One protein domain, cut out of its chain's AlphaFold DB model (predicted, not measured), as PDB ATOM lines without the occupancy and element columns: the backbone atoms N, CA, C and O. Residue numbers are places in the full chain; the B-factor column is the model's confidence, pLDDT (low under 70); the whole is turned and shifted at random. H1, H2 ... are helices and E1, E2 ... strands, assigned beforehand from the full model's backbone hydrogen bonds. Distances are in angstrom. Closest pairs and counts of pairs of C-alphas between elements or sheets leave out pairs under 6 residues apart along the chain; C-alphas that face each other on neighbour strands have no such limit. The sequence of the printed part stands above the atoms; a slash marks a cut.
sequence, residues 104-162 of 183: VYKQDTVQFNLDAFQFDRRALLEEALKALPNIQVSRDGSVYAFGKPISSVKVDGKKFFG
ATOM      1  N   VAL A 104      12.687  32.287  52.109       79.94
ATOM      2  CA  VAL A 104      13.555  31.307  51.443       79.94
ATOM      3  C   VAL A 104      13.769  31.740  50.001       79.94
ATOM      4  O   VAL A 104      12.826  31.795  49.213       79.94
ATOM      5  N   TYR A 105      15.023  32.010  49.652       79.44
ATOM      6  CA  TYR A 105      15.436  32.300  48.284       79.44
ATOM      7  C   TYR A 105      15.765  30.991  47.565       79.44
ATOM      8  O   TYR A 105      16.648  30.244  47.982       79.44
ATOM      9  N   LYS A 106      15.043  30.706  46.486       77.88
ATOM     10  CA  LYS A 106      15.406  29.714  45.469       77.88
ATOM     11  C   LYS A 106      15.882  30.456  44.225       77.88
ATOM     12  O   LYS A 106      15.630  31.652  44.105       77.88
ATOM     13  N   GLN A 107      16.526  29.741  43.303       71.81
ATOM     14  CA  GLN A 107      17.043  30.314  42.052       71.81
ATOM     15  C   GLN A 107      15.994  31.187  41.336       71.81
ATOM     16  O   GLN A 107      16.289  32.336  41.027       71.81
ATOM     17  N   ASP A 108      14.751  30.697  41.226       75.88
ATOM     18  CA  ASP A 108      13.675  31.380  40.486       75.88
ATOM     19  C   ASP A 108      12.454  31.751  41.345       75.88
ATOM     20  O   ASP A 108      11.397  32.118  40.832       75.88
ATOM     21  N   THR A 109      12.511  31.576  42.666       75.12
ATOM     22  CA  THR A 109      11.338  31.787  43.529       75.12
ATOM     23  C   THR A 109      11.748  32.252  44.912       75.12
ATOM     24  O   THR A 109      12.573  31.620  45.566       75.12
ATOM     25  N   VAL A 110      11.098  33.302  45.403       79.38
ATOM     26  CA  VAL A 110      11.183  33.706  46.808       79.38
ATOM     27  C   VAL A 110       9.931  33.212  47.521       79.38
ATOM     28  O   VAL A 110       8.815  33.484  47.086       79.38
ATOM     29  N   GLN A 111      10.113  32.441  48.589       80.75
ATOM     30  CA  GLN A 111       9.020  31.947  49.420       80.75
ATOM     31  C   GLN A 111       8.980  32.754  50.712       80.75
ATOM     32  O   GLN A 111       9.989  32.835  51.409       80.75
ATOM     33  N   PHE A 112       7.820  33.317  51.033       80.31
ATOM     34  CA  PHE A 112       7.581  34.026  52.284       80.31
ATOM     35  C   PHE A 112       6.701  33.165  53.180       80.31
ATOM     36  O   PHE A 112       5.655  32.689  52.736       80.31
ATOM     37  N   ASN A 113       7.108  32.970  54.433       78.81
ATOM     38  CA  ASN A 113       6.198  32.445  55.436       78.81
ATOM     39  C   ASN A 113       5.426  33.609  56.056       78.81
ATOM     40  O   ASN A 113       5.982  34.383  56.831       78.81
ATOM     41  N   LEU A 114       4.141  33.693  55.723       73.81
ATOM     42  CA  LEU A 114       3.234  34.710  56.231       73.81
ATOM     43  C   LEU A 114       3.111  34.690  57.768       73.81
ATOM     44  O   LEU A 114       3.047  35.755  58.363       73.81
ATOM     45  N   ASP A 115       3.210  33.542  58.446       73.56
ATOM     46  CA  ASP A 115       3.172  33.486  59.922       73.56
ATOM     47  C   ASP A 115       4.352  34.219  60.595       73.56
ATOM     48  O   ASP A 115       4.324  34.474  61.800       73.56
ATOM     49  N   ALA A 116       5.395  34.570  59.835       73.94
ATOM     50  CA  ALA A 116       6.507  35.379  60.319       73.94
ATOM     51  C   ALA A 116       6.286  36.895  60.204       73.94
ATOM     52  O   ALA A 116       7.124  37.660  60.683       73.94
ATOM     53  N   PHE A 117       5.193  37.330  59.576       76.50
ATOM     54  CA  PHE A 117       4.871  38.735  59.352       76.50
ATOM     55  C   PHE A 117       3.549  39.093  60.032       76.50
ATOM     56  O   PHE A 117       2.629  38.286  60.126       76.50
ATOM     57  N   GLN A 118       3.456  40.322  60.535       73.06
ATOM     58  CA  GLN A 118       2.239  40.818  61.169       73.06
ATOM     59  C   GLN A 118       1.331  41.439  60.107       73.06
ATOM     60  O   GLN A 118       1.672  42.456  59.510       73.06
ATOM     61  N   PHE A 119       0.170  40.832  59.888       75.38
ATOM     62  CA  PHE A 119      -0.928  41.383  59.096       75.38
ATOM     63  C   PHE A 119      -2.256  40.880  59.676       75.38
ATOM     64  O   PHE A 119      -2.293  39.893  60.419       75.38
ATOM     65  N   ASP A 120      -3.355  41.562  59.363       75.31
ATOM     66  CA  ASP A 120      -4.680  41.104  59.774       75.31
ATOM     67  C   ASP A 120      -5.031  39.813  59.015       75.31
ATOM     68  O   ASP A 120      -5.070  39.788  57.787       75.31
ATOM     69  N   ARG A 121      -5.312  38.723  59.741       69.44
ATOM     70  CA  ARG A 121      -5.693  37.426  59.149       69.44
ATOM     71  C   ARG A 121      -7.002  37.490  58.346       69.44
ATOM     72  O   ARG A 121      -7.298  36.550  57.616       69.44
ATOM     73  N   ARG A 122      -7.791  38.560  58.496       72.62
ATOM     74  CA  ARG A 122      -9.000  38.847  57.708       72.62
ATOM     75  C   ARG A 122      -8.733  39.745  56.500       72.62
ATOM     76  O   ARG A 122      -9.664  40.031  55.751       72.62
ATOM     77  N   ALA A 123      -7.499  40.212  56.319       71.94
ATOM     78  CA  ALA A 123      -7.144  41.089  55.220       71.94
ATOM     79  C   ALA A 123      -7.194  40.360  53.872       71.94
ATOM     80  O   ALA A 123      -6.995  39.147  53.769       71.94
ATOM     81  N   LEU A 124      -7.426  41.139  52.817       78.56
ATOM     82  CA  LEU A 124      -7.275  40.670  51.446       78.56
ATOM     83  C   LEU A 124      -5.812  40.290  51.182       78.56
ATOM     84  O   LEU A 124      -4.892  40.862  51.767       78.56
ATOM     85  N   LEU A 125      -5.586  39.361  50.248       75.31
ATOM     86  CA  LEU A 125      -4.231  38.924  49.892       75.31
ATOM     87  C   LEU A 125      -3.333  40.097  49.460       75.31
ATOM     88  O   LEU A 125      -2.148  40.095  49.766       75.31
ATOM     89  N   GLU A 126      -3.894  41.102  48.784       77.25
ATOM     90  CA  GLU A 126      -3.185  42.333  48.415       77.25
ATOM     91  C   GLU A 126      -2.553  43.027  49.631       77.25
ATOM     92  O   GLU A 126      -1.384  43.404  49.595       77.25
ATOM     93  N   GLU A 127      -3.304  43.148  50.723       79.00
ATOM     94  CA  GLU A 127      -2.839  43.788  51.953       79.00
ATOM     95  C   GLU A 127      -1.773  42.935  52.653       79.00
ATOM     96  O   GLU A 127      -0.769  43.461  53.132       79.00
ATOM     97  N   ALA A 128      -1.923  41.606  52.627       80.19
ATOM     98  CA  ALA A 128      -0.894  40.693  53.125       80.19
ATOM     99  C   ALA A 128       0.410  40.781  52.306       80.19
ATOM    100  O   ALA A 128       1.498  40.711  52.872       80.19
ATOM    101  N   LEU A 129       0.325  40.976  50.985       80.25
ATOM    102  CA  LEU A 129       1.492  41.153  50.114       80.25
ATOM    103  C   LEU A 129       2.188  42.500  50.342       80.25
ATOM    104  O   LEU A 129       3.414  42.542  50.340       80.25
ATOM    105  N   LYS A 130       1.439  43.583  50.587       82.75
ATOM    106  CA  LYS A 130       2.006  44.897  50.953       82.75
ATOM    107  C   LYS A 130       2.781  44.859  52.274       82.75
ATOM    108  O   LYS A 130       3.703  45.648  52.455       82.75
ATOM    109  N   ALA A 131       2.433  43.941  53.178       83.25
ATOM    110  CA  ALA A 131       3.155  43.733  54.433       83.25
ATOM    111  C   ALA A 131       4.503  43.001  54.253       83.25
ATOM    112  O   ALA A 131       5.300  42.941  55.190       83.25
ATOM    113  N   LEU A 132       4.777  42.438  53.069       84.31
ATOM    114  CA  LEU A 132       6.024  41.731  52.801       84.31
ATOM    115  C   LEU A 132       7.148  42.692  52.384       84.31
ATOM    116  O   LEU A 132       6.941  43.602  51.579       84.31
ATOM    117  N   PRO A 133       8.381  42.470  52.870       83.88
ATOM    118  CA  PRO A 133       9.506  43.323  52.529       83.88
ATOM    119  C   PRO A 133       9.850  43.194  51.045       83.88
ATOM    120  O   PRO A 133       9.932  42.092  50.500       83.88
ATOM    121  N   ASN A 134      10.132  44.332  50.411       86.69
ATOM    122  CA  ASN A 134      10.506  44.426  48.995       86.69
ATOM    123  C   ASN A 134       9.435  43.914  48.016       86.69
ATOM    124  O   ASN A 134       9.760  43.664  46.852       86.69
ATOM    125  N   ILE A 135       8.184  43.780  48.469       85.94
ATOM    126  CA  ILE A 135       7.014  43.562  47.621       85.94
ATOM    127  C   ILE A 135       6.280  44.892  47.442       85.94
ATOM    128  O   ILE A 135       6.082  45.642  48.393       85.94
ATOM    129  N   GLN A 136       5.884  45.190  46.210       84.38
ATOM    130  CA  GLN A 136       5.054  46.340  45.872       84.38
ATOM    131  C   GLN A 136       3.845  45.848  45.087       84.38
ATOM    132  O   GLN A 136       3.997  45.059  44.155       84.38
ATOM    133  N   VAL A 137       2.654  46.313  45.460       82.94
ATOM    134  CA  VAL A 137       1.419  46.057  44.715       82.94
ATOM    135  C   VAL A 137       0.914  47.384  44.168       82.94
ATOM    136  O   VAL A 137       0.615  48.306  44.929       82.94
ATOM    137  N   SER A 138       0.880  47.491  42.846       81.69
ATOM    138  CA  SER A 138       0.387  48.655  42.119       81.69
ATOM    139  C   SER A 138      -1.146  48.681  42.093       81.69
ATOM    140  O   SER A 138      -1.810  47.670  42.306       81.69
ATOM    141  N   ARG A 139      -1.729  49.855  41.810       76.75
ATOM    142  CA  ARG A 139      -3.195  50.066  41.794       76.75
ATOM    143  C   ARG A 139      -3.936  49.255  40.728       76.75
ATOM    144  O   ARG A 139      -5.137  49.050  40.845       76.75
ATOM    145  N   ASP A 140      -3.231  48.841  39.684       72.56
ATOM    146  CA  ASP A 140      -3.707  47.964  38.612       72.56
ATOM    147  C   ASP A 140      -3.665  46.471  38.998       72.56
ATOM    148  O   ASP A 140      -4.053  45.619  38.204       72.56
ATOM    149  N   GLY A 141      -3.193  46.145  40.207       70.56
ATOM    150  CA  GLY A 141      -3.003  44.777  40.684       70.56
ATOM    151  C   GLY A 141      -1.662  44.154  40.278       70.56
ATOM    152  O   GLY A 141      -1.416  42.991  40.603       70.56
ATOM    153  N   SER A 142      -0.779  44.900  39.602       78.50
ATOM    154  CA  SER A 142       0.561  44.426  39.249       78.50
ATOM    155  C   SER A 142       1.430  44.291  40.499       78.50
ATOM    156  O   SER A 142       1.543  45.223  41.296       78.50
ATOM    157  N   VAL A 143       2.075  43.134  40.672       80.00
ATOM    158  CA  VAL A 143       2.953  42.867  41.819       80.00
ATOM    159  C   VAL A 143       4.412  42.876  41.375       80.00
ATOM    160  O   VAL A 143       4.785  42.239  40.388       80.00
ATOM    161  N   TYR A 144       5.253  43.565  42.139       83.31
ATOM    162  CA  TYR A 144       6.696  43.633  41.945       83.31
ATOM    163  C   TYR A 144       7.405  43.088  43.179       83.31
ATOM    164  O   TYR A 144       7.060  43.442  44.304       83.31
ATOM    165  N   ALA A 145       8.424  42.262  42.970       83.19
ATOM    166  CA  ALA A 145       9.320  41.781  44.013       83.19
ATOM    167  C   ALA A 145      10.748  42.204  43.672       83.19
ATOM    168  O   ALA A 145      11.218  41.956  42.562       83.19
ATOM    169  N   PHE A 146      11.446  42.853  44.608       83.75
ATOM    170  CA  PHE A 146      12.811  43.360  44.381       83.75
ATOM    171  C   PHE A 146      12.924  44.232  43.111       83.75
ATOM    172  O   PHE A 146      13.896  44.145  42.363       83.75
ATOM    173  N   GLY A 147      11.889  45.032  42.828       82.81
ATOM    174  CA  GLY A 147      11.820  45.897  41.646       82.81
ATOM    175  C   GLY A 147      11.554  45.177  40.318       82.81
ATOM    176  O   GLY A 147      11.504  45.833  39.281       82.81
ATOM    177  N   LYS A 148      11.361  43.851  40.317       82.44
ATOM    178  CA  LYS A 148      11.019  43.071  39.119       82.44
ATOM    179  C   LYS A 148       9.545  42.658  39.145       82.44
ATOM    180  O   LYS A 148       9.071  42.240  40.202       82.44
ATOM    181  N   PRO A 149       8.818  42.740  38.016       82.62
ATOM    182  CA  PRO A 149       7.444  42.254  37.951       82.62
ATOM    183  C   PRO A 149       7.417  40.741  38.182       82.62
ATOM    184  O   PRO A 149       8.245  40.013  37.628       82.62
ATOM    185  N   ILE A 150       6.474  40.259  38.993       77.25
ATOM    186  CA  ILE A 150       6.264  38.821  39.191       77.25
ATOM    187  C   ILE A 150       5.082  38.336  38.354       77.25
ATOM    188  O   ILE A 150       4.055  38.996  38.243       77.25
ATOM    189  N   SER A 151       5.223  37.153  37.760       72.12
ATOM    190  CA  SER A 151       4.227  36.590  36.840       72.12
ATOM    191  C   SER A 151       3.135  35.776  37.534       72.12
ATOM    192  O   SER A 151       2.082  35.524  36.948       72.12
ATOM    193  N   SER A 152       3.377  35.311  38.766       74.44
ATOM    194  CA  SER A 152       2.380  34.580  39.548       74.44
ATOM    195  C   SER A 152       2.718  34.529  41.034       74.44
ATOM    196  O   SER A 152       3.884  34.490  41.419       74.44
ATOM    197  N   VAL A 153       1.675  34.458  41.860       75.19
ATOM    198  CA  VAL A 153       1.761  34.168  43.298       75.19
ATOM    199  C   VAL A 153       1.084  32.828  43.552       75.19
ATOM    200  O   VAL A 153       0.073  32.518  42.916       75.19
ATOM    201  N   LYS A 154       1.630  32.033  44.476       74.75
ATOM    202  CA  LYS A 154       0.998  30.800  44.953       74.75
ATOM    203  C   LYS A 154       0.703  30.906  46.445       74.75
ATOM    204  O   LYS A 154       1.601  31.247  47.207       74.75
ATOM    205  N   VAL A 155      -0.518  30.560  46.844       72.38
ATOM    206  CA  VAL A 155      -0.946  30.440  48.246       72.38
ATOM    207  C   VAL A 155      -1.315  28.978  48.477       72.38
ATOM    208  O   VAL A 155      -2.079  28.418  47.692       72.38
ATOM    209  N   ASP A 156      -0.702  28.319  49.463       65.62
ATOM    210  CA  ASP A 156      -0.870  26.877  49.728       65.62
ATOM    211  C   ASP A 156      -0.702  25.987  48.480       65.62
ATOM    212  O   ASP A 156      -1.419  25.013  48.254       65.62
ATOM    213  N   GLY A 157       0.237  26.363  47.605       66.00
ATOM    214  CA  GLY A 157       0.515  25.659  46.348       66.00
ATOM    215  C   GLY A 157      -0.444  25.975  45.192       66.00
ATOM    216  O   GLY A 157      -0.156  25.588  44.058       66.00
ATOM    217  N   LYS A 158      -1.525  26.729  45.421       65.31
ATOM    218  CA  LYS A 158      -2.486  27.140  44.384       65.31
ATOM    219  C   LYS A 158      -2.091  28.475  43.763       65.31
ATOM    220  O   LYS A 158      -1.823  29.436  44.478       65.31
ATOM    221  N   LYS A 159      -2.063  28.544  42.427       66.88
ATOM    222  CA  LYS A 159      -1.785  29.779  41.678       66.88
ATOM    223  C   LYS A 159      -2.940  30.762  41.884       66.88
ATOM    224  O   LYS A 159      -4.081  30.415  41.609       66.88
ATOM    225  N   PHE A 160      -2.631  31.957  42.369       65.25
ATOM    226  CA  PHE A 160      -3.619  32.981  42.703       65.25
ATOM    227  C   PHE A 160      -3.666  34.111  41.666       65.25
ATOM    228  O   PHE A 160      -4.728  34.659  41.403       65.25
ATOM    229  N   PHE A 161      -2.542  34.415  41.009       64.75
ATOM    230  CA  PHE A 161      -2.487  35.418  39.943       64.75
ATOM    231  C   PHE A 161      -1.947  34.803  38.652       64.75
ATOM    232  O   PHE A 161      -0.866  34.204  38.636       64.75
ATOM    233  N   GLY A 162      -2.739  34.897  37.585       46.53
ATOM    234  CA  GLY A 162      -2.388  34.400  36.253       46.53
ATOM    235  C   GLY A 162      -3.568  34.141  35.313       46.53
ATOM    236  O   GLY A 162      -3.442  33.257  34.469       46.53
TER     237      GLY A 162
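Overview. This is residues 104 to 162 of the 183 residues of an uncharacterized protein of Sphingobacterium multivorum (UniProt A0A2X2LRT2). What is the picture? With little regular structure, this rounded domain has the hairpin E1 and E2 on one side and, away from it, the hairpin E3 and E4 beside H1. What builds it? Of 59 printed residues, 19 are in E1, E2, H1, E3 and E4, in chain order; the class is mixed, both sheets antiparallel. It is compact, radius of gyration of the C-alphas 11.1 A, spanning 29 by 27 by 22 A.

Along the chain. Where are the strands? E1, residues 104 to 106, begins at C-alpha (13.555, 31.307, 51.443); E2 is 109 to 112, E3 135 to 137, and E4 143 to 145, ending at C-alpha (9.320, 41.781, 44.013). The helix? H1, residues 125 to 130, is 8.7 A long.

Arrangement. What pairs? In hairpin E1 and E2, N 104 and O 111 are within hydrogen-bond range, 2.8 A; in hairpin E3 and E4, N 136 and O 144, 2.8 A. And H1? Its every O i to N i+4 pair is within range; it touches E3, closest C-alphas Lys 130 and Gln 136, 6.1 A.

Size, cuts and confidence. Any cut? The printed part has no cut; E2 to H1 is a long link. Low confidence? Residues 121 and 156 to 162 have pLDDT under 70.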